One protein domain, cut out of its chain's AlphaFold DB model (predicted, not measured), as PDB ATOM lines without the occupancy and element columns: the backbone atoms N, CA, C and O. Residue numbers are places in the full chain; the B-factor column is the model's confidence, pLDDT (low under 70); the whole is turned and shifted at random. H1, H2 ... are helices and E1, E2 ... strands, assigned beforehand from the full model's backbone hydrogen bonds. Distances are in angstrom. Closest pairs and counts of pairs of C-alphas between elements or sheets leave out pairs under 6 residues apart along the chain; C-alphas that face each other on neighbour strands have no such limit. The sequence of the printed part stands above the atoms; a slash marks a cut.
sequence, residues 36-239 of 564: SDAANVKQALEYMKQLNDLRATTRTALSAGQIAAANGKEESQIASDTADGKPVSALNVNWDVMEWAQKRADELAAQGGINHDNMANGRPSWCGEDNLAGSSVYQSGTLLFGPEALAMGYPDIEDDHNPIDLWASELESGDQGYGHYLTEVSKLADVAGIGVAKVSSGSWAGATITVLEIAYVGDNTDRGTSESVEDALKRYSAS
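This is residues 36 to 239 of the 564 residues of the protein "Flg new, Listeria-Bacteroides repeat domain" of Bifidobacterium sp. DSM 109963 (UniProt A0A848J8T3). A strongly twisted sheet of four strands makes the middle of three layers, helices on both its faces: H1, H4 and H5 cover one face, H3 the other. H6 packs beside H1 near E1, and H2 sits at a far end, beside H5. You find 204 printed residues in the order H1 H2 E1 H3 E2 H4 H5 E3 E4 H6 along the chain, helices and strands mixed. The sheet, E1 E3 E4 E2, is mixed: E1 and E3 are parallel, the other neighbours antiparallel. The whole is compact, with a radius of gyration of the C-alphas of 16.2 A and spans of 43 by 40 by 31 A.

Start with H1, residues 36 to 55, slantwise over E3, residues 191 to 198, at a height over the sheet of 6.0 A; their closest C-alphas, Ala 44 and Ile 194, are 5.1 A apart. H2, residues 64 to 71, only just touches H5, residues 174 to 185, with 3 pairs of C-alphas within 8 A, the closest Ala 70 and Asp 175 at 6.6 A. At E1, residues 92 to 94, find N 94 and O 192 of E3 within hydrogen-bond range at 3.0 A. H3, residues 95 to 111, is over E3 and E4, residues 208 to 215, on the opposite face from H1; its closest C-alphas to E3 are Gln 102 and Gly 195, at 3.6 A. E2, residues 148 to 153, is antiparallel to E4, with N 151 and O 210 at 2.9 A. E1, H3, E2 and E2, H4 H5, E3 are split strand-helix-strand units, other strands lying between their two, with right-handed crossovers. H4, residues 163 to 172, touches H5 at a steep tilt of 50 degrees, opposite ways, closest at C-alphas Glu 170 and Gly 177, 4.2 A. E3 and E4 form a hairpin, with N 195 and O 211 at 2.8 A. H6, residues 229 to 239, touches H1 at a shallow tilt of 30 degrees, opposite ways, closest at C-alphas Lys 42 and Tyr 236, 6.2 A. Every O i to N i+4 pair is within hydrogen-bond range in H1, H2, H3 and H6, against 4 of 6 in H4 and 5 of 8 in H5.

Find C-alpha 36 at (26.385, 46.223, -45.337); from there H1 runs 28.8 A. H3 and E3 each measure 24.3 A, E4 23.0 A. H6 ends at C-alpha 239, (17.348, 45.649, -55.253).

The farthest C-alphas, Gly 65 and Ser 239, are 48.5 A apart. The printed part has no cut. Long links join H2 to E1, H3 to E2 and E4 to H6. Look for pLDDT under 70 in 41 residues, among them 70 to 82 and 169 to 179.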
ATOM      1  N   SER A  36      25.465  47.352 -45.588       39.84
ATOM      2  CA  SER A  36      26.385  46.223 -45.337       39.84
ATOM      3  C   SER A  36      25.664  44.880 -45.220       39.84
ATOM      4  O   SER A  36      26.194  43.844 -45.603       39.84
ATOM      5  N   ASP A  37      24.433  44.908 -44.731       58.31
ATOM      6  CA  ASP A  37      23.686  43.721 -44.341       58.31
ATOM      7  C   ASP A  37      22.958  43.124 -45.561       58.31
ATOM      8  O   ASP A  37      22.787  41.914 -45.655       58.31
ATOM      9  N   ALA A  38      22.596  43.943 -46.558       61.91
ATOM     10  CA  ALA A  38      21.991  43.461 -47.805       61.91
ATOM     11  C   ALA A  38      22.980  42.670 -48.684       61.91
ATOM     12  O   ALA A  38      22.585  41.692 -49.320       61.91
ATOM     13  N   ALA A  39      24.258  43.072 -48.710       66.19
ATOM     14  CA  ALA A  39      25.305  42.351 -49.436       66.19
ATOM     15  C   ALA A  39      25.612  40.998 -48.774       66.19
ATOM     16  O   ALA A  39      25.677  39.989 -49.469       66.19
ATOM     17  N   ASN A  40      25.707  40.966 -47.439       79.31
ATOM     18  CA  ASN A  40      25.903  39.724 -46.686       79.31
ATOM     19  C   ASN A  40      24.726  38.762 -46.870       79.31
ATOM     20  O   ASN A  40      24.945  37.586 -47.133       79.31
ATOM     21  N   VAL A  41      23.483  39.260 -46.810       84.06
ATOM     22  CA  VAL A  41      22.294  38.427 -47.050       84.06
ATOM     23  C   VAL A  41      22.283  37.877 -48.472       84.06
ATOM     24  O   VAL A  41      22.016  36.695 -48.663       84.06
ATOM     25  N   LYS A  42      22.608  38.689 -49.484       83.81
ATOM     26  CA  LYS A  42      22.695  38.191 -50.860       83.81
ATOM     27  C   LYS A  42      23.765  37.103 -50.994       83.81
ATOM     28  O   LYS A  42      23.472  36.048 -51.545       83.81
ATOM     29  N   GLN A  43      24.959  37.330 -50.447       86.44
ATOM     30  CA  GLN A  43      26.039  36.344 -50.475       86.44
ATOM     31  C   GLN A  43      25.640  35.041 -49.770       86.44
ATOM     32  O   GLN A  43      25.884  33.951 -50.283       86.44
ATOM     33  N   ALA A  44      24.980  35.151 -48.618       92.81
ATOM     34  CA  ALA A  44      24.446  34.016 -47.883       92.81
ATOM     35  C   ALA A  44      23.424  33.227 -48.714       92.81
ATOM     36  O   ALA A  44      23.494  32.002 -48.779       92.81
ATOM     37  N   LEU A  45      22.507  33.919 -49.395       92.94
ATOM     38  CA  LEU A  45      21.530  33.292 -50.282       92.94
ATOM     39  C   LEU A  45      22.190  32.622 -51.501       92.94
ATOM     40  O   LEU A  45      21.737  31.563 -51.931       92.94
ATOM     41  N   GLU A  46      23.270  33.188 -52.044       91.81
ATOM     42  CA  GLU A  46      24.053  32.552 -53.111       91.81
ATOM     43  C   GLU A  46      24.701  31.249 -52.624       91.81
ATOM     44  O   GLU A  46      24.615  30.235 -53.319       91.81
ATOM     45  N   TYR A  47      25.260  31.232 -51.409       94.38
ATOM     46  CA  TYR A  47      25.759  30.001 -50.789       94.38
ATOM     47  C   TYR A  47      24.639  28.994 -50.519       94.38
ATOM     48  O   TYR A  47      24.817  27.808 -50.775       94.38
ATOM     49  N   MET A  48      23.456  29.439 -50.085       95.31
ATOM     50  CA  MET A  48      22.304  28.544 -49.927       95.31
ATOM     51  C   MET A  48      21.865  27.935 -51.262       95.31
ATOM     52  O   MET A  48      21.500  26.762 -51.310       95.31
ATOM     53  N   LYS A  49      21.924  28.699 -52.359       95.56
ATOM     54  CA  LYS A  49      21.629  28.169 -53.693       95.56
ATOM     55  C   LYS A  49      22.649  27.099 -54.084       95.56
ATOM     56  O   LYS A  49      22.250  26.030 -54.529       95.56
ATOM     57  N   GLN A  50      23.939  27.360 -53.881       93.50
ATOM     58  CA  GLN A  50      24.998  26.380 -54.143       93.50
ATOM     59  C   GLN A  50      24.842  25.123 -53.278       93.50
ATOM     60  O   GLN A  50      24.994  24.011 -53.776       93.50
ATOM     61  N   LEU A  51      24.459  25.280 -52.008       93.06
ATOM     62  CA  LEU A  51      24.125  24.165 -51.127       93.06
ATOM     63  C   LEU A  51      22.940  23.352 -51.669       93.06
ATOM     64  O   LEU A  51      22.986  22.125 -51.664       93.06
ATOM     65  N   ASN A  52      21.887  24.004 -52.164       95.19
ATOM     66  CA  ASN A  52      20.752  23.318 -52.783       95.19
ATOM     67  C   ASN A  52      21.135  22.610 -54.090       95.19
ATOM     68  O   ASN A  52      20.687  21.486 -54.321       95.19
ATOM     69  N   ASP A  53      22.003  23.217 -54.905       92.75
ATOM     70  CA  ASP A  53      22.570  22.572 -56.091       92.75
ATOM     71  C   ASP A  53      23.352  21.309 -55.676       92.75
ATOM     72  O   ASP A  53      23.126  20.235 -56.234       92.75
ATOM     73  N   LEU A  54      24.188  21.395 -54.630       88.00
ATOM     74  CA  LEU A  54      24.928  20.265 -54.058       88.00
ATOM     75  C   LEU A  54      23.988  19.170 -53.525       88.00
ATOM     76  O   LEU A  54      24.200  17.989 -53.804       88.00
ATOM     77  N   ARG A  55      22.919  19.542 -52.814       90.31
ATOM     78  CA  ARG A  55      21.879  18.628 -52.302       90.31
ATOM     79  C   ARG A  55      21.126  17.894 -53.408       90.31
ATOM     80  O   ARG A  55      20.683  16.769 -53.188       90.31
ATOM     81  N   ALA A  56      21.007  18.494 -54.591       92.31
ATOM     82  CA  ALA A  56      20.393  17.867 -55.758       92.31
ATOM     83  C   ALA A  56      21.322  16.867 -56.475       92.31
ATOM     84  O   ALA A  56      20.863  16.099 -57.326       92.31
ATOM     85  N   THR A  57      22.619  16.846 -56.148       88.44
ATOM     86  CA  THR A  57      23.581  15.921 -56.763       88.44
ATOM     87  C   THR A  57      23.576  14.537 -56.114       88.44
ATOM     88  O   THR A  57      23.187  14.348 -54.963       88.44
ATOM     89  N   THR A  58      24.034  13.534 -56.869       87.38
ATOM     90  CA  THR A  58      24.386  12.224 -56.305       87.38
ATOM     91  C   THR A  58      25.829  12.265 -55.812       87.38
ATOM     92  O   THR A  58      26.726  12.634 -56.568       87.38
ATOM     93  N   ARG A  59      26.054  11.857 -54.562       79.50
ATOM     94  CA  ARG A  59      27.352  11.872 -53.875       79.50
ATOM     95  C   ARG A  59      27.819  10.453 -53.556       79.50
ATOM     96  O   ARG A  59      27.042   9.497 -53.584       79.50
ATOM     97  N   THR A  60      29.097  10.309 -53.217       78.06
ATOM     98  CA  THR A  60      29.618   9.045 -52.687       78.06
ATOM     99  C   THR A  60      28.977   8.778 -51.326       78.06
ATOM    100  O   THR A  60      29.089   9.594 -50.414       78.06
ATOM    101  N   ALA A  61      28.296   7.639 -51.195       78.75
ATOM    102  CA  ALA A  61      27.747   7.183 -49.922       78.75
ATOM    103  C   ALA A  61      28.871   6.925 -48.907       78.75
ATOM    104  O   ALA A  61      29.925   6.388 -49.271       78.75
ATOM    105  N   LEU A  62      28.642   7.240 -47.629       77.19
ATOM    106  CA  LEU A  62      29.604   6.876 -46.590       77.19
ATOM    107  C   LEU A  62      29.627   5.351 -46.434       77.19
ATOM    108  O   LEU A  62      28.592   4.687 -46.351       77.19
ATOM    109  N   SER A  63      30.824   4.778 -46.360       79.06
ATOM    110  CA  SER A  63      30.987   3.359 -46.054       79.06
ATOM    111  C   SER A  63      30.549   3.048 -44.619       79.06
ATOM    112  O   SER A  63      30.602   3.898 -43.730       79.06
ATOM    113  N   ALA A  64      30.207   1.785 -44.349       76.25
ATOM    114  CA  ALA A  64      29.872   1.333 -42.996       76.25
ATOM    115  C   ALA A  64      30.991   1.620 -41.974       76.25
ATOM    116  O   ALA A  64      30.705   1.882 -40.811       76.25
ATOM    117  N   GLY A  65      32.258   1.607 -42.410       76.75
ATOM    118  CA  GLY A  65      33.401   1.968 -41.571       76.75
ATOM    119  C   GLY A  65      33.447   3.458 -41.230       76.75
ATOM    120  O   GLY A  65      33.732   3.798 -40.090       76.75
ATOM    121  N   GLN A  66      33.111   4.334 -42.180       76.19
ATOM    122  CA  GLN A  66      33.027   5.784 -41.952       76.19
ATOM    123  C   GLN A  66      31.841   6.134 -41.049       76.19
ATOM    124  O   GLN A  66      31.998   6.893 -40.099       76.19
ATOM    125  N   ILE A  67      30.687   5.499 -41.272       73.12
ATOM    126  CA  ILE A  67      29.512   5.626 -40.398       73.12
ATOM    127  C   ILE A  67      29.848   5.154 -38.977       73.12
ATOM    128  O   ILE A  67      29.524   5.831 -38.007       73.12
ATOM    129  N   ALA A  68      30.534   4.016 -38.834       72.69
ATOM    130  CA  ALA A  68      30.951   3.504 -37.531       72.69
ATOM    131  C   ALA A  68      32.021   4.378 -36.856       72.69
ATOM    132  O   ALA A  68      31.989   4.523 -35.640       72.69
ATOM    133  N   ALA A  69      32.954   4.958 -37.617       73.00
ATOM    134  CA  ALA A  69      33.965   5.877 -37.096       73.00
ATOM    135  C   ALA A  69      33.330   7.172 -36.582       73.00
ATOM    136  O   ALA A  69      33.644   7.601 -35.473       73.00
ATOM    137  N   ALA A  70      32.384   7.732 -37.340       68.25
ATOM    138  CA  ALA A  70      31.593   8.863 -36.890       68.25
ATOM    139  C   ALA A  70      30.798   8.497 -35.626       68.25
ATOM    140  O   ALA A  70      30.914   9.182 -34.620       68.25
ATOM    141  N   ASN A  71      30.104   7.354 -35.613       67.19
ATOM    142  CA  ASN A  71      29.309   6.905 -34.464       67.19
ATOM    143  C   ASN A  71      30.124   6.479 -33.229       67.19
ATOM    144  O   ASN A  71      29.602   6.449 -32.118       67.19
ATOM    145  N   GLY A  72      31.398   6.119 -33.404       60.84
ATOM    146  CA  GLY A  72      32.294   5.684 -32.329       60.84
ATOM    147  C   GLY A  72      32.797   6.820 -31.437       60.84
ATOM    148  O   GLY A  72      33.424   6.560 -30.409       60.84
ATOM    149  N   LYS A  73      32.524   8.070 -31.814       61.22
ATOM    150  CA  LYS A  73      32.669   9.242 -30.949       61.22
ATOM    151  C   LYS A  73      31.371   9.380 -30.164       61.22
ATOM    152  O   LYS A  73      30.321   9.426 -30.792       61.22
ATOM    153  N   GLU A  74      31.460   9.374 -28.830       45.56
ATOM    154  CA  GLU A  74      30.417   9.003 -27.839       45.56
ATOM    155  C   GLU A  74      29.010   9.628 -27.955       45.56
ATOM    156  O   GLU A  74      28.120   9.266 -27.191       45.56
ATOM    157  N   GLU A  75      28.750  10.493 -28.922       50.34
ATOM    158  CA  GLU A  75      27.464  11.147 -29.133       50.34
ATOM    159  C   GLU A  75      27.093  11.151 -30.618       50.34
ATOM    160  O   GLU A  75      26.572  12.145 -31.101       50.34
ATOM    161  N   SER A  76      27.366  10.065 -31.367       51.31
ATOM    162  CA  SER A  76      26.968   9.997 -32.780       51.31
ATOM    163  C   SER A  76      26.213   8.745 -33.224       51.31
ATOM    164  O   SER A  76      26.646   7.618 -33.030       51.31
ATOM    165  N   GLN A  77      25.035   8.950 -33.815       58.25
ATOM    166  CA  GLN A  77      24.151   7.938 -34.389       58.25
ATOM    167  C   GLN A  77      23.635   8.445 -35.736       58.25
ATOM    168  O   GLN A  77      22.524   8.965 -35.851       58.25
ATOM    169  N   ILE A  78      24.477   8.306 -36.758       63.75
ATOM    170  CA  ILE A  78      24.108   8.531 -38.148       63.75
ATOM    171  C   ILE A  78      23.100   7.482 -38.588       63.75
ATOM    172  O   ILE A  78      23.407   6.288 -38.623       63.75
ATOM    173  N   ALA A  79      21.903   7.945 -38.951       60.75
ATOM    174  CA  ALA A  79      20.899   7.110 -39.584       60.75
ATOM    175  C   ALA A  79      21.422   6.632 -40.949       60.75
ATOM    176  O   ALA A  79      21.955   7.409 -41.744       60.75
ATOM    177  N   SER A  80      21.294   5.333 -41.224       61.03
ATOM    178  CA  SER A  80      21.885   4.688 -42.408       61.03
ATOM    179  C   SER A  80      21.400   5.259 -43.744       61.03
ATOM    180  O   SER A  80      22.052   5.084 -44.766       61.03
ATOM    181  N   ASP A  81      20.242   5.909 -43.745       66.00
ATOM    182  CA  ASP A  81      19.638   6.566 -44.898       66.00
ATOM    183  C   ASP A  81      20.102   8.017 -45.089       66.00
ATOM    184  O   ASP A  81      19.853   8.583 -46.147       66.00
ATOM    185  N   THR A  82      20.783   8.628 -44.116       66.19
ATOM    186  CA  THR A  82      21.311  10.003 -44.223       66.19
ATOM    187  C   THR A  82      22.640  10.043 -44.982       66.19
ATOM    188  O   THR A  82      23.014  11.065 -45.539       66.19
ATOM    189  N   ALA A  83      23.333   8.907 -45.068       70.62
ATOM    190  CA  ALA A  83      24.628   8.780 -45.728       70.62
ATOM    191  C   ALA A  83      24.579   7.939 -47.017       70.62
ATOM    192  O   ALA A  83      25.594   7.385 -47.441       70.62
ATOM    193  N   ASP A  84      23.398   7.819 -47.632       77.94
ATOM    194  CA  ASP A  84      23.166   6.987 -48.821       77.94
ATOM    195  C   ASP A  84      23.638   7.632 -50.137       77.94
ATOM    196  O   ASP A  84      23.561   6.999 -51.192       77.94
ATOM    197  N   GLY A  85      24.138   8.872 -50.074       80.31
ATOM    198  CA  GLY A  85      24.659   9.620 -51.216       80.31
ATOM    199  C   GLY A  85      23.589  10.056 -52.220       80.31
ATOM    200  O   GLY A  85      23.928  10.544 -53.298       80.31
ATOM    201  N   LYS A  86      22.302   9.875 -51.914       86.81
ATOM    202  CA  LYS A  86      21.227  10.254 -52.832       86.81
ATOM    203  C   LYS A  86      20.906  11.746 -52.730       86.81
ATOM    204  O   LYS A  86      21.075  12.324 -51.657       86.81
ATOM    205  N   PRO A  87      20.363  12.339 -53.808       90.00
ATOM    206  CA  PRO A  87      19.807  13.680 -53.750       90.00
ATOM    207  C   PRO A  87      18.757  13.821 -52.644       90.00
ATOM    208  O   PRO A  87      17.955  12.909 -52.410       90.00
ATOM    209  N   VAL A  88      18.733  14.987 -52.006       89.38
ATOM    210  CA  VAL A  88      17.757  15.368 -50.979       89.38
ATOM    211  C   VAL A  88      17.062  16.671 -51.365       89.38
ATOM    212  O   VAL A  88      17.565  17.442 -52.180       89.38
ATOM    213  N   SER A  89      15.876  16.909 -50.801       92.19
ATOM    214  CA  SER A  89      15.082  18.100 -51.110       92.19
ATOM    215  C   SER A  89      15.851  19.390 -50.825       92.19
ATOM    216  O   SER A  89      16.601  19.474 -49.845       92.19
ATOM    217  N   ALA A  90      15.625  20.401 -51.664       95.25
ATOM    218  CA  ALA A  90      16.127  21.749 -51.438       95.25
ATOM    219  C   ALA A  90      15.621  22.302 -50.097       95.25
ATOM    220  O   ALA A  90      14.488  22.041 -49.690       95.25
ATOM    221  N   LEU A  91      16.478  23.065 -49.426       95.56
ATOM    222  CA  LEU A  91      16.148  23.816 -48.223       95.56
ATOM    223  C   LEU A  91      15.547  25.161 -48.626       95.56
ATOM    224  O   LEU A  91      16.060  25.839 -49.521       95.56
ATOM    225  N   ASN A  92      14.495  25.567 -47.927       96.00
ATOM    226  CA  ASN A  92      14.009  26.941 -47.975       96.00
ATOM    227  C   ASN A  92      14.872  27.834 -47.072       96.00
ATOM    228  O   ASN A  92      15.418  27.374 -46.068       96.00
ATOM    229  N   VAL A  93      14.962  29.128 -47.379       95.12
ATOM    230  CA  VAL A  93      15.505  30.083 -46.406       95.12
ATOM    231  C   VAL A  93      14.454  30.344 -45.334       95.12
ATOM    232  O   VAL A  93      13.296  30.591 -45.669       95.12
ATOM    233  N   ASN A  94      14.843  30.293 -44.059       94.00
ATOM    234  CA  ASN A  94      14.031  30.774 -42.943       94.00
ATOM    235  C   ASN A  94      14.712  31.976 -42.288       94.00
ATOM    236  O   ASN A  94      15.878  31.909 -41.901       94.00
ATOM    237  N   TRP A  95      13.979  33.081 -42.162       90.00
ATOM    238  CA  TRP A  95      14.568  34.354 -41.743       90.00
ATOM    239  C   TRP A  95      14.984  34.394 -40.271       90.00
ATOM    240  O   TRP A  95      15.989  35.029 -39.965       90.00
ATOM    241  N   ASP A  96      14.299  33.672 -39.382       90.19
ATOM    242  CA  ASP A  96      14.705  33.582 -37.973       90.19
ATOM    243  C   ASP A  96      16.007  32.769 -37.844       90.19
ATOM    244  O   ASP A  96      16.905  33.114 -37.077       90.19
ATOM    245  N   VAL A  97      16.134  31.688 -38.625       91.81
ATOM    246  CA  VAL A  97      17.357  30.867 -38.677       91.81
ATOM    247  C   VAL A  97      18.513  31.649 -39.307       91.81
ATOM    248  O   VAL A  97      19.642  31.566 -38.835       91.81
ATOM    249  N   MET A  98      18.247  32.456 -40.337       92.38
ATOM    250  CA  MET A  98      19.265  33.318 -40.943       92.38
ATOM    251  C   MET A  98      19.722  34.432 -39.994       92.38
ATOM    252  O   MET A  98      20.913  34.725 -39.946       92.38
ATOM    253  N   GLU A  99      18.823  35.017 -39.198       89.00
ATOM    254  CA  GLU A  99      19.197  35.979 -38.153       89.00
ATOM    255  C   GLU A  99      20.104  35.334 -37.095       89.00
ATOM    256  O   GLU A  99      21.119  35.915 -36.701       89.00
ATOM    257  N   TRP A 100      19.776  34.111 -36.680       90.94
ATOM    258  CA  TRP A 100      20.614  33.331 -35.777       90.94
ATOM    259  C   TRP A 100      22.010  33.085 -36.363       90.94
ATOM    260  O   TRP A 100      23.005  33.442 -35.727       90.94
ATOM    261  N   ALA A 101      22.083  32.574 -37.593       93.81
ATOM    262  CA  ALA A 101      23.342  32.322 -38.283       93.81
ATOM    263  C   ALA A 101      24.167  33.609 -38.469       93.81
ATOM    264  O   ALA A 101      25.380  33.611 -38.258       93.81
ATOM    265  N   GLN A 102      23.530  34.735 -38.817       92.69
ATOM    266  CA  GLN A 102      24.219  36.018 -38.990       92.69
ATOM    267  C   GLN A 102      24.810  36.525 -37.678       92.69
ATOM    268  O   GLN A 102      25.980  36.902 -37.636       92.69
ATOM    269  N   LYS A 103      24.035  36.486 -36.589       90.88
ATOM    270  CA  LYS A 103      24.537  36.869 -35.268       90.88
ATOM    271  C   LYS A 103      25.743  36.021 -34.877       90.88
ATOM    272  O   LYS A 103      26.719  36.527 -34.319       90.88
ATOM    273  N   ARG A 104      25.690  34.733 -35.199       92.25
ATOM    274  CA  ARG A 104      26.775  33.803 -34.938       92.25
ATOM    275  C   ARG A 104      28.023  34.110 -35.771       92.25
ATOM    276  O   ARG A 104      29.124  34.143 -35.221       92.25
ATOM    277  N   ALA A 105      27.854  34.428 -37.053       93.44
ATOM    278  CA  ALA A 105      28.943  34.860 -37.926       93.44
ATOM    279  C   ALA A 105      29.620  36.134 -37.397       93.44
ATOM    280  O   ALA A 105      30.849  36.195 -37.332       93.44
ATOM    281  N   ASP A 106      28.839  37.120 -36.947       91.88
ATOM    282  CA  ASP A 106      29.357  38.369 -36.378       91.88
ATOM    283  C   ASP A 106      30.181  38.120 -35.103       91.88
ATOM    284  O   ASP A 106      31.244  38.718 -34.909       91.88
ATOM    285  N   GLU A 107      29.728  37.208 -34.240       92.19
ATOM    286  CA  GLU A 107      30.431  36.832 -33.010       92.19
ATOM    287  C   GLU A 107      31.784  36.176 -33.286       92.19
ATOM    288  O   GLU A 107      32.776  36.511 -32.634       92.19
ATOM    289  N   LEU A 108      31.834  35.260 -34.249       93.44
ATOM    290  CA  LEU A 108      33.063  34.580 -34.658       93.44
ATOM    291  C   LEU A 108      34.014  35.534 -35.398       93.44
ATOM    292  O   LEU A 108      35.221  35.554 -35.139       93.44
ATOM    293  N   ALA A 109      33.480  36.415 -36.246       91.56
ATOM    294  CA  ALA A 109      34.268  37.438 -36.926       91.56
ATOM    295  C   ALA A 109      34.900  38.436 -35.944       91.56
ATOM    296  O   ALA A 109      36.048  38.848 -36.135       91.56
ATOM    297  N   ALA A 110      34.192  38.786 -34.865       90.31
ATOM    298  CA  ALA A 110      34.729  39.612 -33.785       90.31
ATOM    299  C   ALA A 110      35.837  38.903 -32.982       90.31
ATOM    300  O   ALA A 110      36.737  39.568 -32.466       90.31
ATOM    301  N   GLN A 111      35.794  37.571 -32.892       91.38
ATOM    302  CA  GLN A 111      36.842  36.753 -32.267       91.38
ATOM    303  C   GLN A 111      38.063  36.561 -33.177       91.38
ATOM    304  O   GLN A 111      39.164  36.322 -32.679       91.38
ATOM    305  N   GLY A 112      37.884  36.676 -34.496       88.88
ATOM    306  CA  GLY A 112      38.928  36.411 -35.487       88.88
ATOM    307  C   GLY A 112      39.237  34.921 -35.655       88.88
ATOM    308  O   GLY A 112      40.381  34.568 -35.941       88.88
ATOM    309  N   GLY A 113      38.240  34.056 -35.439       90.31
ATOM    310  CA  GLY A 113      38.359  32.606 -35.585       90.31
ATOM    311  C   GLY A 113      37.022  31.884 -35.413       90.31
ATOM    312  O   GLY A 113      36.048  32.477 -34.954       90.31
ATOM    313  N   ILE A 114      36.992  30.598 -35.774       91.00
ATOM    314  CA  ILE A 114      35.808  29.729 -35.706       91.00
ATOM    315  C   ILE A 114      35.926  28.703 -34.574       91.00
ATOM    316  O   ILE A 114      37.012  28.200 -34.285       91.00
ATOM    317  N   ASN A 115      34.806  28.416 -33.917       91.38
ATOM    318  CA  ASN A 115      34.622  27.357 -32.925       91.38
ATOM    319  C   ASN A 115      33.115  27.114 -32.757       91.38
ATOM    320  O   ASN A 115      32.317  27.959 -33.147       91.38
ATOM    321  N   HIS A 116      32.730  26.008 -32.126       87.62
ATOM    322  CA  HIS A 116      31.330  25.695 -31.817       87.62
ATOM    323  C   HIS A 116      30.925  26.112 -30.388       87.62
ATOM    324  O   HIS A 116      29.929  25.639 -29.845       87.62
ATOM    325  N   ASP A 117      31.673  27.004 -29.729       87.00
ATOM    326  CA  ASP A 117      31.280  27.488 -28.404       87.00
ATOM    327  C   ASP A 117      30.128  28.486 -28.555       87.00
ATOM    328  O   ASP A 117      30.246  29.456 -29.301       87.00
ATOM    329  N   ASN A 118      29.042  28.315 -27.789       85.00
ATOM    330  CA  ASN A 118      27.891  29.233 -27.760       85.00
ATOM    331  C   ASN A 118      26.964  29.181 -29.000       85.00
ATOM    332  O   ASN A 118      26.324  30.182 -29.322       85.00
ATOM    333  N   MET A 119      26.829  28.020 -29.656       86.44
ATOM    334  CA  MET A 119      25.942  27.841 -30.828       86.44
ATOM    335  C   MET A 119      24.497  28.298 -30.580       86.44
ATOM    336  O   MET A 119      23.851  28.844 -31.459       86.44
ATOM    337  N   ALA A 120      23.965  28.143 -29.362       86.44
ATOM    338  CA  ALA A 120      22.575  28.498 -29.049       86.44
ATOM    339  C   ALA A 120      22.288  30.016 -29.028       86.44
ATOM    340  O   ALA A 120      21.151  30.442 -28.805       86.44
ATOM    341  N   ASN A 121      23.300  30.863 -29.192       86.19
ATOM    342  CA  ASN A 121      23.147  32.297 -29.031       86.19
ATOM    343  C   ASN A 121      22.496  32.952 -30.253       86.19
ATOM    344  O   ASN A 121      23.062  32.984 -31.333       86.19
ATOM    345  N   GLY A 122      21.319  33.552 -30.058       83.75
ATOM    346  CA  GLY A 122      20.500  34.045 -31.174       83.75
ATOM    347  C   GLY A 122      19.552  33.003 -31.747       83.75
ATOM    348  O   GLY A 122      18.749  33.355 -32.602       83.75
ATOM    349  N   ARG A 123      19.598  31.764 -31.243       89.38
ATOM    350  CA  ARG A 123      18.707  30.693 -31.674       89.38
ATOM    351  C   ARG A 123      17.239  31.106 -31.504       89.38
ATOM    352  O   ARG A 123      16.882  31.592 -30.423       89.38
ATOM    353  N   PRO A 124      16.377  30.891 -32.516       88.12
ATOM    354  CA  PRO A 124      14.956  31.200 -32.399       88.12
ATOM    355  C   PRO A 124      14.323  30.421 -31.246       88.12
ATOM    356  O   PRO A 124      14.669  29.267 -31.006       88.12
ATOM    357  N   SER A 125      13.355  31.003 -30.535       88.69
ATOM    358  CA  SER A 125      12.763  30.352 -29.353       88.69
ATOM    359  C   SER A 125      12.031  29.045 -29.667       88.69
ATOM    360  O   SER A 125      11.886  28.194 -28.794       88.69
ATOM    361  N   TRP A 126      11.543  28.897 -30.902       87.88
ATOM    362  CA  TRP A 126      10.905  27.675 -31.391       87.88
ATOM    363  C   TRP A 126      11.920  26.585 -31.767       87.88
ATOM    364  O   TRP A 126      11.562  25.415 -31.890       87.88
ATOM    365  N   CYS A 127      13.188  26.960 -31.926       85.75
ATOM    366  CA  CYS A 127      14.304  26.073 -32.196       85.75
ATOM    367  C   CYS A 127      14.877  25.618 -30.836       85.75
ATOM    368  O   CYS A 127      15.663  26.317 -30.190       85.75
ATOM    369  N   GLY A 128      14.380  24.480 -30.340       75.12
ATOM    370  CA  GLY A 128      14.813  23.874 -29.074       75.12
ATOM    371  C   GLY A 128      16.191  23.205 -29.156       75.12
ATOM    372  O   GLY A 128      16.911  23.355 -30.137       75.12
ATOM    373  N   GLU A 129      16.563  22.444 -28.124       66.31
ATOM    374  CA  GLU A 129      17.745  21.561 -28.184       66.31
ATOM    375  C   GLU A 129      17.535  20.408 -29.181       66.31
ATOM    376  O   GLU A 129      18.474  20.010 -29.858       66.31
ATOM    377  N   ASP A 130      16.280  19.981 -29.364       70.19
ATOM    378  CA  ASP A 130      15.872  18.940 -30.312       70.19
ATOM    379  C   ASP A 130      15.292  19.513 -31.618       70.19
ATOM    380  O   ASP A 130      14.312  19.001 -32.163       70.19
ATOM    381  N   ASN A 131      15.840  20.621 -32.117       75.56
ATOM    382  CA  ASN A 131      15.270  21.418 -33.214       75.56
ATOM    383  C   ASN A 131      14.980  20.670 -34.535       75.56
ATOM    384  O   ASN A 131      14.180  21.157 -35.336       75.56
ATOM    385  N   LEU A 132      15.579  19.498 -34.761       82.44
ATOM    386  CA  LEU A 132      15.321  18.626 -35.915       82.44
ATOM    387  C   LEU A 132      14.396  17.430 -35.594       82.44
ATOM    388  O   LEU A 132      13.904  16.775 -36.513       82.44
ATOM    389  N   ALA A 133      14.091  17.155 -34.319       77.44
ATOM    390  CA  ALA A 133      13.291  15.994 -33.901       77.44
ATOM    391  C   ALA A 133      11.815  16.091 -34.307       77.44
ATOM    392  O   ALA A 133      11.102  15.091 -34.310       77.44
ATOM    393  N   GLY A 134      11.347  17.292 -34.660       80.00
ATOM    394  CA  GLY A 134      10.011  17.492 -35.220       80.00
ATOM    395  C   GLY A 134       9.841  16.919 -36.631       80.00
ATOM    396  O   GLY A 134       8.712  16.851 -37.112       80.00
ATOM    397  N   SER A 135      10.933  16.525 -37.291       85.56
ATOM    398  CA  SER A 135      10.899  16.001 -38.652       85.56
ATOM    399  C   SER A 135      10.102  14.704 -38.755       85.56
ATOM    400  O   SER A 135      10.268  13.790 -37.952       85.56
ATOM    401  N   SER A 136       9.264  14.581 -39.789       82.75
ATOM    402  CA  SER A 136       8.468  13.361 -40.026       82.75
ATOM    403  C   SER A 136       9.315  12.108 -40.288       82.75
ATOM    404  O   SER A 136       8.833  10.989 -40.119       82.75
ATOM    405  N   VAL A 137      10.577  12.296 -40.678       78.75
ATOM    406  CA  VAL A 137      11.555  11.227 -40.913       78.75
ATOM    407  C   VAL A 137      12.503  11.014 -39.727       78.75
ATOM    408  O   VAL A 137      13.376  10.150 -39.792       78.75
ATOM    409  N   TYR A 138      12.332  11.767 -38.634       80.69
ATOM    410  CA  TYR A 138      13.117  11.588 -37.418       80.69
ATOM    411  C   TYR A 138      12.848  10.219 -36.781       80.69
ATOM    412  O   TYR A 138      11.704   9.770 -36.667       80.69
ATOM    413  N   GLN A 139      13.912   9.560 -36.325       74.19
ATOM    414  CA  GLN A 139      13.830   8.267 -35.652       74.19
ATOM    415  C   GLN A 139      14.327   8.404 -34.210       74.19
ATOM    416  O   GLN A 139      15.388   8.965 -33.943       74.19
ATOM    417  N   SER A 140      13.571   7.865 -33.254       66.94
ATOM    418  CA  SER A 140      13.944   7.929 -31.836       66.94
ATOM    419  C   SER A 140      15.319   7.296 -31.600       66.94
ATOM    420  O   SER A 140      15.524   6.129 -31.926       66.94
ATOM    421  N   GLY A 141      16.231   8.047 -30.979       60.56
ATOM    422  CA  GLY A 141      17.608   7.618 -30.718       60.56
ATOM    423  C   GLY A 141      18.605   8.001 -31.814       60.56
ATOM    424  O   GLY A 141      19.800   7.924 -31.563       60.56
ATOM    425  N   THR A 142      18.149   8.463 -32.984       59.22
ATOM    426  CA  THR A 142      19.049   9.091 -33.966       59.22
ATOM    427  C   THR A 142      19.511  10.452 -33.482       59.22
ATOM    428  O   THR A 142      18.823  11.109 -32.697       59.22
ATOM    429  N   LEU A 143      20.693  10.873 -33.931       57.31
ATOM    430  CA  LEU A 143      21.162  12.201 -33.587       57.31
ATOM    431  C   LEU A 143      20.308  13.294 -34.193       57.31
ATOM    432  O   LEU A 143      19.952  13.277 -35.370       57.31
ATOM    433  N   LEU A 144      20.166  14.333 -33.389       59.69
ATOM    434  CA  LEU A 144      20.025  15.688 -33.870       59.69
ATOM    435  C   LEU A 144      21.426  16.141 -34.273       59.69
ATOM    436  O   LEU A 144      22.266  16.414 -33.417       59.69
ATOM    437  N   PHE A 145      21.723  16.123 -35.568       56.75
ATOM    438  CA  PHE A 145      22.987  16.682 -36.028       56.75
ATOM    439  C   PHE A 145      23.041  18.162 -35.696       56.75
ATOM    440  O   PHE A 145      22.034  18.860 -35.835       56.75
ATOM    441  N   GLY A 146      24.221  18.588 -35.235       61.31
ATOM    442  CA  GLY A 146      24.509  19.975 -34.913       61.31
ATOM    443  C   GLY A 146      24.007  20.855 -36.053       61.31
ATOM    444  O   GLY A 146      24.384  20.611 -37.200       61.31
ATOM    445  N   PRO A 147      23.122  21.821 -35.771       67.94
ATOM    446  CA  PRO A 147      22.530  22.629 -36.824       67.94
ATOM    447  C   PRO A 147      23.580  23.475 -37.551       67.94
ATOM    448  O   PRO A 147      23.296  23.935 -38.650       67.94
ATOM    449  N   GLU A 148      24.786  23.597 -36.983       85.88
ATOM    450  CA  GLU A 148      25.830  24.520 -37.396       85.88
ATOM    451  C   GLU A 148      26.925  23.848 -38.253       85.88
ATOM    452  O   GLU A 148      27.524  22.849 -37.848       85.88
ATOM    453  N   ALA A 149      27.252  24.443 -39.399       89.06
ATOM    454  CA  ALA A 149      28.511  24.224 -40.116       89.06
ATOM    455  C   ALA A 149      29.275  25.549 -40.235       89.06
ATOM    456  O   ALA A 149      28.678  26.604 -40.473       89.06
ATOM    457  N   LEU A 150      30.599  25.504 -40.056       91.12
ATOM    458  CA  LEU A 150      31.449  26.693 -39.968       91.12
ATOM    459  C   LEU A 150      32.528  26.672 -41.042       91.12
ATOM    460  O   LEU A 150      33.185  25.658 -41.251       91.12
ATOM    461  N   ALA A 151      32.751  27.806 -41.696       91.56
ATOM    462  CA  ALA A 151      33.866  27.991 -42.615       91.56
ATOM    463  C   ALA A 151      34.530  29.350 -42.396       91.56
ATOM    464  O   ALA A 151      33.898  30.326 -41.984       91.56
ATOM    465  N   MET A 152      35.827  29.405 -42.686       89.88
ATOM    466  CA  MET A 152      36.616  30.630 -42.672       89.88
ATOM    467  C   MET A 152      37.602  30.607 -43.835       89.88
ATOM    468  O   MET A 152      38.367  29.655 -43.966       89.88
ATOM    469  N   GLY A 153      37.618  31.660 -44.649       87.62
ATOM    470  CA  GLY A 153      38.502  31.739 -45.814       87.62
ATOM    471  C   GLY A 153      38.446  33.091 -46.515       87.62
ATOM    472  O   GLY A 153      37.865  34.044 -45.996       87.62
ATOM    473  N   TYR A 154      39.036  33.187 -47.705       80.62
ATOM    474  CA  TYR A 154      39.032  34.399 -48.537       80.62
ATOM    475  C   TYR A 154      38.336  34.150 -49.890       80.62
ATOM    476  O   TYR A 154      38.977  34.286 -50.930       80.62
ATOM    477  N   PRO A 155      37.025  33.838 -49.907       76.44
ATOM    478  CA  PRO A 155      36.304  33.462 -51.131       76.44
ATOM    479  C   PRO A 155      36.271  34.561 -52.207       76.44
ATOM    480  O   PRO A 155      36.015  34.275 -53.368       76.44
ATOM    481  N   ASP A 156      36.542  35.821 -51.846       70.31
ATOM    482  CA  ASP A 156      36.589  36.937 -52.805       70.31
ATOM    483  C   ASP A 156      37.901  36.991 -53.614       70.31
ATOM    484  O   ASP A 156      38.039  37.819 -54.516       70.31
ATOM    485  N   ILE A 157      38.909  36.204 -53.225       67.00
ATOM    486  CA  ILE A 157      40.279  36.277 -53.761       67.00
ATOM    487  C   ILE A 157      40.794  34.889 -54.159       67.00
ATOM    488  O   ILE A 157      41.595  34.781 -55.086       67.00
ATOM    489  N   GLU A 158      40.349  33.846 -53.465       70.00
ATOM    490  CA  GLU A 158      40.807  32.469 -53.623       70.00
ATOM    491  C   GLU A 158      39.600  31.576 -53.943       70.00
ATOM    492  O   GLU A 158      38.691  31.423 -53.124       70.00
ATOM    493  N   ASP A 159      39.579  31.016 -55.158       70.00
ATOM    494  CA  ASP A 159      38.453  30.225 -55.678       70.00
ATOM    495  C   ASP A 159      38.224  28.921 -54.884       70.00
ATOM    496  O   ASP A 159      37.116  28.393 -54.862       70.00
ATOM    497  N   ASP A 160      39.252  28.404 -54.205       74.25
ATOM    498  CA  ASP A 160      39.198  27.201 -53.366       74.25
ATOM    499  C   ASP A 160      38.715  27.470 -51.929       74.25
ATOM    500  O   ASP A 160      38.615  26.545 -51.125       74.25
ATOM    501  N   HIS A 161      38.368  28.718 -51.599       77.94
ATOM    502  CA  HIS A 161      37.847  29.120 -50.288       77.94
ATOM    503  C   HIS A 161      36.321  29.310 -50.251       77.94
ATOM    504  O   HIS A 161      35.789  29.923 -49.318       77.94
ATOM    505  N   ASN A 162      35.598  28.778 -51.239       87.25
ATOM    506  CA  ASN A 162      34.142  28.699 -51.196       87.25
ATOM    507  C   ASN A 162      33.689  27.801 -50.024       87.25
ATOM    508  O   ASN A 162      34.073  26.633 -49.982       87.25
ATOM    509  N   PRO A 163      32.849  28.289 -49.088       89.38
ATOM    510  CA  PRO A 163      32.427  27.509 -47.924       89.38
ATOM    511  C   PRO A 163      31.710  26.202 -48.285       89.38
ATOM    512  O   PRO A 163      31.920  25.205 -47.603       89.38
ATOM    513  N   ILE A 164      30.913  26.184 -49.359       88.56
ATOM    514  CA  ILE A 164      30.182  24.980 -49.779       88.56
ATOM    515  C   ILE A 164      31.151  23.920 -50.311       88.56
ATOM    516  O   ILE A 164      31.025  22.740 -49.989       88.56
ATOM    517  N   ASP A 165      32.155  24.338 -51.083       84.50
ATOM    518  CA  ASP A 165      33.173  23.426 -51.610       84.50
ATOM    519  C   ASP A 165      34.107  22.929 -50.495       84.50
ATOM    520  O   ASP A 165      34.451  21.745 -50.459       84.50
ATOM    521  N   LEU A 166      34.464  23.803 -49.545       81.81
ATOM    522  CA  LEU A 166      35.254  23.448 -48.364       81.81
ATOM    523  C   LEU A 166      34.554  22.355 -47.550       81.81
ATOM    524  O   LEU A 166      35.134  21.287 -47.351       81.81
ATOM    525  N   TRP A 167      33.298  22.570 -47.159       82.88
ATOM    526  CA  TRP A 167      32.506  21.588 -46.415       82.88
ATOM    527  C   TRP A 167      32.345  20.264 -47.170       82.88
ATOM    528  O   TRP A 167      32.499  19.191 -46.579       82.88
ATOM    529  N   ALA A 168      32.140  20.316 -48.490       75.81
ATOM    530  CA  ALA A 168      32.045  19.121 -49.314       75.81
ATOM    531  C   ALA A 168      33.371  18.339 -49.405       75.81
ATOM    532  O   ALA A 168      33.347  17.104 -49.422       75.81
ATOM    533  N   SER A 169      34.510  19.036 -49.468       64.12
ATOM    534  CA  SER A 169      35.847  18.443 -49.637       64.12
ATOM    535  C   SER A 169      36.360  17.700 -48.397       64.12
ATOM    536  O   SER A 169      37.103  16.724 -48.514       64.12
ATOM    537  N   GLU A 170      35.919  18.088 -47.197       64.88
ATOM    538  CA  GLU A 170      36.398  17.502 -45.936       64.88
ATOM    539  C   GLU A 170      36.002  16.027 -45.741       64.88
ATOM    540  O   GLU A 170      36.569  15.331 -44.894       64.88
ATOM    541  N   LEU A 171      35.087  15.509 -46.565       63.12
ATOM    542  CA  LEU A 171      34.742  14.085 -46.647       63.12
ATOM    543  C   LEU A 171      35.942  13.158 -46.899       63.12
ATOM    544  O   LEU A 171      35.880  11.965 -46.580       63.12
ATOM    545  N   GLU A 172      37.020  13.691 -47.472       60.41
ATOM    546  CA  GLU A 172      38.243  12.950 -47.782       60.41
ATOM    547  C   GLU A 172      39.215  12.858 -46.588       60.41
ATOM    548  O   GLU A 172      40.141  12.044 -46.610       60.41
ATOM    549  N   SER A 173      38.997  13.630 -45.511       52.06
ATOM    550  CA  SER A 173      39.937  13.750 -44.388       52.06
ATOM    551  C   SER A 173      39.269  13.753 -43.002       52.06
ATOM    552  O   SER A 173      39.104  14.788 -42.361       52.06
ATOM    553  N   GLY A 174      38.995  12.561 -42.465       55.81
ATOM    554  CA  GLY A 174      38.800  12.347 -41.023       55.81
ATOM    555  C   GLY A 174      37.512  12.914 -40.406       55.81
ATOM    556  O   GLY A 174      36.483  13.050 -41.053       55.81
ATOM    557  N   ASP A 175      37.565  13.163 -39.094       54.19
ATOM    558  CA  ASP A 175      36.382  13.263 -38.227       54.19
ATOM    559  C   ASP A 175      35.559  14.558 -38.335       54.19
ATOM    560  O   ASP A 175      34.404  14.562 -37.920       54.19
ATOM    561  N   GLN A 176      36.144  15.654 -38.832       56.75
ATOM    562  CA  GLN A 176      35.456  16.951 -38.972       56.75
ATOM    563  C   GLN A 176      34.548  16.975 -40.214       56.75
ATOM    564  O   GLN A 176      33.420  17.457 -40.141       56.75
ATOM    565  N   GLY A 177      34.967  16.325 -41.307       62.75
ATOM    566  CA  GLY A 177      34.205  16.308 -42.557       62.75
ATOM    567  C   GLY A 177      32.876  15.561 -42.496       62.75
ATOM    568  O   GLY A 177      31.965  15.861 -43.265       62.75
ATOM    569  N   TYR A 178      32.712  14.615 -41.559       64.88
ATOM    570  CA  TYR A 178      31.426  13.932 -41.387       64.88
ATOM    571  C   TYR A 178      30.356  14.849 -40.794       64.88
ATOM    572  O   TYR A 178      29.200  14.714 -41.177       64.88
ATOM    573  N   GLY A 179      30.714  15.788 -39.910       68.62
ATOM    574  CA  GLY A 179      29.757  16.746 -39.349       68.62
ATOM    575  C   GLY A 179      29.168  17.644 -40.435       68.62
ATOM    576  O   GLY A 179      27.953  17.676 -40.617       68.62
ATOM    577  N   HIS A 180      30.038  18.274 -41.227       75.06
ATOM    578  CA  HIS A 180      29.636  19.155 -42.322       75.06
ATOM    579  C   HIS A 180      28.815  18.432 -43.393       75.06
ATOM    580  O   HIS A 180      27.726  18.892 -43.732       75.06
ATOM    581  N   TYR A 181      29.257  17.253 -43.846       72.62
ATOM    582  CA  TYR A 181      28.490  16.456 -44.805       72.62
ATOM    583  C   TYR A 181      27.058  16.200 -44.342       72.62
ATOM    584  O   TYR A 181      26.117  16.312 -45.125       72.62
ATOM    585  N   LEU A 182      26.874  15.865 -43.066       71.62
ATOM    586  CA  LEU A 182      25.558  15.533 -42.533       71.62
ATOM    587  C   LEU A 182      24.671  16.769 -42.413       71.62
ATOM    588  O   LEU A 182      23.483  16.664 -42.706       71.62
ATOM    589  N   THR A 183      25.228  17.933 -42.078       76.88
ATOM    590  CA  THR A 183      24.499  19.211 -42.122       76.88
ATOM    591  C   THR A 183      24.069  19.549 -43.556       76.88
ATOM    592  O   THR A 183      22.940  19.986 -43.781       76.88
ATOM    593  N   GLU A 184      24.905  19.247 -44.554       80.31
ATOM    594  CA  GLU A 184      24.596  19.496 -45.964       80.31
ATOM    595  C   GLU A 184      23.519  18.576 -46.533       80.31
ATOM    596  O   GLU A 184      22.684  19.043 -47.306       80.31
ATOM    597  N   VAL A 185      23.527  17.279 -46.196       78.44
ATOM    598  CA  VAL A 185      22.620  16.276 -46.792       78.44
ATOM    599  C   VAL A 185      21.532  15.779 -45.841       78.44
ATOM    600  O   VAL A 185      20.814  14.831 -46.161       78.44
ATOM    601  N   SER A 186      21.363  16.422 -44.683       80.88
ATOM    602  CA  SER A 186      20.332  16.038 -43.719       80.88
ATOM    603  C   SER A 186      18.946  16.048 -44.365       80.88
ATOM    604  O   SER A 186      18.492  17.062 -44.909       80.88
ATOM    605  N   LYS A 187      18.262  14.901 -44.261       83.81
ATOM    606  CA  LYS A 187      16.840  14.733 -44.598       83.81
ATOM    607  C   LYS A 187      15.923  15.242 -43.480       83.81
ATOM    608  O   LYS A 187      14.718  15.340 -43.689       83.81
ATOM    609  N   LEU A 188      16.478  15.545 -42.302       82.88
ATOM    610  CA  LEU A 188      15.711  16.027 -41.154       82.88
ATOM    611  C   LEU A 188      15.337  17.507 -41.290       82.88
ATOM    612  O   LEU A 188      14.348  17.915 -40.693       82.88
ATOM    613  N   ALA A 189      16.104  18.289 -42.052       89.31
ATOM    614  CA  ALA A 189      15.889  19.720 -42.240       89.31
ATOM    615  C   ALA A 189      15.132  20.031 -43.539       89.31
ATOM    616  O   ALA A 189      15.364  19.403 -44.574       89.31
ATOM    617  N   ASP A 190      14.264  21.038 -43.479       92.56
ATOM    618  CA  ASP A 190      13.550  21.618 -44.624       92.56
ATOM    619  C   ASP A 190      13.811  23.127 -44.782       92.56
ATOM    620  O   ASP A 190      13.461  23.721 -45.807       92.56
ATOM    621  N   VAL A 191      14.475  23.741 -43.798       93.44
ATOM    622  CA  VAL A 191      14.891  25.138 -43.830       93.44
ATOM    623  C   VAL A 191      16.335  25.313 -43.378       93.44
ATOM    624  O   VAL A 191      16.881  24.497 -42.630       93.44
ATOM    625  N   ALA A 192      16.934  26.423 -43.791       94.75
ATOM    626  CA  ALA A 192      18.240  26.854 -43.321       94.75
ATOM    627  C   ALA A 192      18.376  28.379 -43.298       94.75
ATOM    628  O   ALA A 192      17.546  29.118 -43.835       94.75
ATOM    629  N   GLY A 193      19.457  28.835 -42.680       94.25
ATOM    630  CA  GLY A 193      19.942  30.201 -42.737       94.25
ATOM    631  C   GLY A 193      21.462  30.205 -42.816       94.25
ATOM    632  O   GLY A 193      22.114  29.393 -42.169       94.25
ATOM    633  N   ILE A 194      22.029  31.112 -43.612       95.19
ATOM    634  CA  ILE A 194      23.475  31.330 -43.672       95.19
ATOM    635  C   ILE A 194      23.796  32.740 -43.175       95.19
ATOM    636  O   ILE A 194      23.179  33.714 -43.596       95.19
ATOM    637  N   GLY A 195      24.765  32.844 -42.275       93.88
ATOM    638  CA  GLY A 195      25.356  34.094 -41.825       93.88
ATOM    639  C   GLY A 195      26.718  34.307 -42.465       93.88
ATOM    640  O   GLY A 195      27.499  33.361 -42.585       93.88
ATOM    641  N   VAL A 196      27.016  35.547 -42.852       92.56
ATOM    642  CA  VAL A 196      28.310  35.914 -43.444       92.56
ATOM    643  C   VAL A 196      28.845  37.169 -42.766       92.56
ATOM    644  O   VAL A 196      28.155  38.185 -42.690       92.56
ATOM    645  N   ALA A 197      30.089  37.123 -42.293       91.06
ATOM    646  CA  ALA A 197      30.728  38.261 -41.638       91.06
ATOM    647  C   ALA A 197      32.220  38.358 -41.976       91.06
ATOM    648  O   ALA A 197      32.905  37.354 -42.160       91.06
ATOM    649  N   LYS A 198      32.749  39.584 -42.041       87.56
ATOM    650  CA  LYS A 198      34.174  39.839 -42.299       87.56
ATOM    651  C   LYS A 198      34.950  40.011 -41.001       87.56
ATOM    652  O   LYS A 198      34.599  40.844 -40.164       87.56
ATOM    653  N   VAL A 199      36.072  39.307 -40.880       87.50
ATOM    654  CA  VAL A 199      37.044  39.530 -39.808       87.50
ATOM    655  C   VAL A 199      37.690  40.900 -40.012       87.50
ATOM    656  O   VAL A 199      38.308  41.178 -41.038       87.50
ATOM    657  N   SER A 200      37.551  41.784 -39.027       86.38
ATOM    658  CA  SER A 200      37.956  43.190 -39.163       86.38
ATOM    659  C   SER A 200      39.420  43.463 -38.799       86.38
ATOM    660  O   SER A 200      39.954  44.516 -39.151       86.38
ATOM    661  N   SER A 201      40.081  42.557 -38.072       81.25
ATOM    662  CA  SER A 201      41.439  42.770 -37.556       81.25
ATOM    663  C   SER A 201      42.155  41.459 -37.200       81.25
ATOM    664  O   SER A 201      41.545  40.394 -37.175       81.25
ATOM    665  N   GLY A 202      43.459  41.535 -36.918       88.50
ATOM    666  CA  GLY A 202      44.294  40.371 -36.595       88.50
ATOM    667  C   GLY A 202      44.898  39.694 -37.829       88.50
ATOM    668  O   GLY A 202      44.844  40.228 -38.934       88.50
ATOM    669  N   SER A 203      45.506  38.520 -37.636       87.56
ATOM    670  CA  SER A 203      46.165  37.762 -38.716       87.56
ATOM    671  C   SER A 203      45.205  37.260 -39.799       87.56
ATOM    672  O   SER A 203      45.658  36.929 -40.886       87.56
ATOM    673  N   TRP A 204      43.904  37.238 -39.503       88.06
ATOM    674  CA  TRP A 204      42.831  36.830 -40.412       88.06
ATOM    675  C   TRP A 204      42.004  38.016 -40.931       88.06
ATOM    676  O   TRP A 204      40.899  37.825 -41.425       88.06
ATOM    677  N   ALA A 205      42.489  39.256 -40.794       85.44
ATOM    678  CA  ALA A 205      41.759  40.431 -41.267       85.44
ATOM    679  C   ALA A 205      41.410  40.315 -42.764       85.44
ATOM    680  O   ALA A 205      42.283  40.088 -43.598       85.44
ATOM    681  N   GLY A 206      40.135  40.515 -43.095       82.12
ATOM    682  CA  GLY A 206      39.591  40.358 -44.445       82.12
ATOM    683  C   GLY A 206      39.004  38.974 -44.739       82.12
ATOM    684  O   GLY A 206      38.263  38.853 -45.720       82.12
ATOM    685  N   ALA A 207      39.269  37.971 -43.891       87.00
ATOM    686  CA  ALA A 207      38.661  36.653 -44.020       87.00
ATOM    687  C   ALA A 207      37.140  36.751 -43.856       87.00
ATOM    688  O   ALA A 207      36.625  37.535 -43.052       87.00
ATOM    689  N   THR A 208      36.427  35.951 -44.634       89.81
ATOM    690  CA  THR A 208      34.995  35.715 -44.511       89.81
ATOM    691  C   THR A 208      34.772  34.559 -43.549       89.81
ATOM    692  O   THR A 208      35.318  33.478 -43.753       89.81
ATOM    693  N   ILE A 209      33.964  34.793 -42.520       92.56
ATOM    694  CA  ILE A 209      33.345  33.759 -41.697       92.56
ATOM    695  C   ILE A 209      31.984  33.443 -42.303       92.56
ATOM    696  O   ILE A 209      31.187  34.360 -42.523       92.56
ATOM    697  N   THR A 210      31.721  32.158 -42.516       94.38
ATOM    698  CA  THR A 210      30.427  31.651 -42.968       94.38
ATOM    699  C   THR A 210      29.889  30.674 -41.936       94.38
ATOM    700  O   THR A 210      30.601  29.771 -41.496       94.38
ATOM    701  N   VAL A 211      28.629  30.862 -41.561       93.69
ATOM    702  CA  VAL A 211      27.898  30.002 -40.628       93.69
ATOM    703  C   VAL A 211      26.654  29.502 -41.338       93.69
ATOM    704  O   VAL A 211      25.870  30.318 -41.805       93.69
ATOM    705  N   LEU A 212      26.465  28.191 -41.430       93.56
ATOM    706  CA  LEU A 212      25.215  27.577 -41.873       93.56
ATOM    707  C   LEU A 212      24.489  27.033 -40.654       93.56
ATOM    708  O   LEU A 212      25.069  26.231 -39.943       93.56
ATOM    709  N   GLU A 213      23.229  27.416 -40.476       92.12
ATOM    710  CA  GLU A 213      22.310  26.824 -39.506       92.12
ATOM    711  C   GLU A 213      21.173  26.102 -40.245       92.12
ATOM    712  O   GLU A 213      20.544  26.683 -41.136       92.12
ATOM    713  N   ILE A 214      20.867  24.856 -39.875       90.62
ATOM    714  CA  ILE A 214      19.726  24.087 -40.406       90.62
ATOM    715  C   ILE A 214      18.646  23.868 -39.342       90.62
ATOM    716  O   ILE A 214      18.928  23.716 -38.151       90.62
ATOM    717  N   ALA A 215      17.383  23.820 -39.761       90.56
ATOM    718  CA  ALA A 215      16.267  23.534 -38.864       90.56
ATOM    719  C   ALA A 215      15.123  22.805 -39.583       90.56
ATOM    720  O   ALA A 215      15.125  22.638 -40.804       90.56
ATOM    721  N   TYR A 216      14.134  22.372 -38.796       90.75
ATOM    722  CA  TYR A 216      12.897  21.798 -39.308       90.75
ATOM    723  C   TYR A 216      11.690  22.652 -38.921       90.75
ATOM    724  O   TYR A 216      11.442  22.909 -37.735       90.75
ATOM    725  N   VAL A 217      10.908  23.058 -39.915       90.62
ATOM    726  CA  VAL A 217       9.657  23.798 -39.733       90.62
ATOM    727  C   VAL A 217       8.445  22.908 -39.991       90.62
ATOM    728  O   VAL A 217       7.524  22.913 -39.179       90.62
ATOM    729  N   GLY A 218       8.437  22.104 -41.050       88.88
ATOM    730  CA  GLY A 218       7.267  21.325 -41.442       88.88
ATOM    731  C   GLY A 218       6.083  22.223 -41.815       88.88
ATOM    732  O   GLY A 218       6.227  23.197 -42.552       88.88
ATOM    733  N   ASP A 219       4.896  21.903 -41.298       85.62
ATOM    734  CA  ASP A 219       3.666  22.683 -41.491       85.62
ATOM    735  C   ASP A 219       3.428  23.737 -40.390       85.62
ATOM    736  O   ASP A 219       2.420  24.455 -40.408       85.62
ATOM    737  N   ASN A 220       4.359  23.871 -39.439       83.56
ATOM    738  CA  ASN A 220       4.273  24.851 -38.367       83.56
ATOM    739  C   ASN A 220       4.364  26.285 -38.907       83.56
ATOM    740  O   ASN A 220       5.404  26.747 -39.368       83.56
ATOM    741  N   THR A 221       3.275  27.036 -38.764       78.31
ATOM    742  CA  THR A 221       3.204  28.443 -39.197       78.31
ATOM    743  C   THR A 221       3.758  29.438 -38.175       78.31
ATOM    744  O   THR A 221       3.846  30.628 -38.464       78.31
ATOM    745  N   ASP A 222       4.132  28.966 -36.986       81.56
ATOM    746  CA  ASP A 222       4.668  29.757 -35.878       81.56
ATOM    747  C   ASP A 222       6.209  29.772 -35.812       81.56
ATOM    748  O   ASP A 222       6.779  30.384 -34.909       81.56
ATOM    749  N   ARG A 223       6.892  29.133 -36.772       85.62
ATOM    750  CA  ARG A 223       8.359  28.984 -36.809       85.62
ATOM    751  C   ARG A 223       9.029  29.913 -37.820       85.62
ATOM    752  O   ARG A 223       9.767  29.480 -38.705       85.62
ATOM    753  N   GLY A 224       8.748  31.205 -37.695       79.69
ATOM    754  CA  GLY A 224       9.318  32.226 -38.570       79.69
ATOM    755  C   GLY A 224       8.744  32.208 -39.989       79.69
ATOM    756  O   GLY A 224       7.759  31.534 -40.290       79.69
ATOM    757  N   THR A 225       9.348  33.007 -40.868       86.00
ATOM    758  CA  THR A 225       8.956  33.083 -42.283       86.00
ATOM    759  C   THR A 225       9.946  32.312 -43.138       86.00
ATOM    760  O   THR A 225      11.145  32.578 -43.060       86.00
ATOM    761  N   SER A 226       9.426  31.422 -43.984       89.44
ATOM    762  CA  SER A 226      10.215  30.661 -44.951       89.44
ATOM    763  C   SER A 226       9.809  30.978 -46.389       89.44
ATOM    764  O   SER A 226       8.631  31.210 -46.668       89.44
ATOM    765  N   GLU A 227      10.769  30.944 -47.305       91.25
ATOM    766  CA  GLU A 227      10.547  31.059 -48.752       91.25
ATOM    767  C   GLU A 227      11.625  30.296 -49.537       91.25
ATOM    768  O   GLU A 227      12.638  29.882 -48.967       91.25
ATOM    769  N   SER A 228      11.415  30.103 -50.843       95.56
ATOM    770  CA  SER A 228      12.434  29.489 -51.698       95.56
ATOM    771  C   SER A 228      13.676  30.383 -51.783       95.56
ATOM    772  O   SER A 228      13.588  31.616 -51.747       95.56
ATOM    773  N   VAL A 229      14.851  29.768 -51.911       94.12
ATOM    774  CA  VAL A 229      16.110  30.516 -52.050       94.12
ATOM    775  C   VAL A 229      16.107  31.335 -53.343       94.12
ATOM    776  O   VAL A 229      16.600  32.460 -53.365       94.12
ATOM    777  N   GLU A 230      15.500  30.815 -54.406       88.94
ATOM    778  CA  GLU A 230      15.374  31.473 -55.703       88.94
ATOM    779  C   GLU A 230      14.525  32.746 -55.626       88.94
ATOM    780  O   GLU A 230      14.922  33.782 -56.169       88.94
ATOM    781  N   ASP A 231      13.380  32.701 -54.937       85.38
ATOM    782  CA  ASP A 231      12.518  33.873 -54.764       85.38
ATOM    783  C   ASP A 231      13.187  34.928 -53.878       85.38
ATOM    784  O   ASP A 231      13.152  36.127 -54.197       85.38
ATOM    785  N   ALA A 232      13.873  34.490 -52.817       86.25
ATOM    786  CA  ALA A 232      14.667  35.374 -51.980       86.25
ATOM    787  C   ALA A 232      15.779  36.054 -52.790       86.25
ATOM    788  O   ALA A 232      15.859  37.285 -52.815       86.25
ATOM    789  N   LEU A 233      16.586  35.286 -53.530       82.94
ATOM    790  CA  LEU A 233      17.638  35.817 -54.400       82.94
ATOM    791  C   LEU A 233      17.083  36.807 -55.412       82.94
ATOM    792  O   LEU A 233      17.608  37.907 -55.545       82.94
ATOM    793  N   LYS A 234      15.985  36.468 -56.090       78.69
ATOM    794  CA  LYS A 234      15.357  37.350 -57.078       78.69
ATOM    795  C   LYS A 234      15.007  38.714 -56.483       78.69
ATOM    796  O   LYS A 234      15.228  39.742 -57.125       78.69
ATOM    797  N   ARG A 235      14.498  38.742 -55.252       76.75
ATOM    798  CA  ARG A 235      14.141  39.975 -54.536       76.75
ATOM    799  C   ARG A 235      15.366  40.803 -54.128       76.75
ATOM    800  O   ARG A 235      15.332  42.031 -54.254       76.75
ATOM    801  N   TYR A 236      16.451  40.160 -53.697       72.94
ATOM    802  CA  TYR A 236      17.699  40.848 -53.338       72.94
ATOM    803  C   TYR A 236      18.502  41.311 -54.566       72.94
ATOM    804  O   TYR A 236      19.023  42.428 -54.574       72.94
ATOM    805  N   SER A 237      18.513  40.537 -55.651       67.25
ATOM    806  CA  SER A 237      19.128  40.935 -56.924       67.25
ATOM    807  C   SER A 237      18.366  42.086 -57.586       67.25
ATOM    808  O   SER A 237      18.974  43.038 -58.064       67.25
ATOM    809  N   ALA A 238      17.027  42.100 -57.525       60.72
ATOM    810  CA  ALA A 238      16.221  43.219 -58.037       60.72
ATOM    811  C   ALA A 238      16.480  44.556 -57.309       60.72
ATOM    812  O   ALA A 238      16.198  45.628 -57.857       60.72
ATOM    813  N   SER A 239      17.016  44.489 -56.086       60.53
ATOM    814  CA  SER A 239      17.348  45.649 -55.253       60.53
ATOM    815  C   SER A 239      18.813  46.088 -55.381       60.53
ATOM    816  O   SER A 239      19.161  47.177 -54.924       60.53
TER     817      SER A 239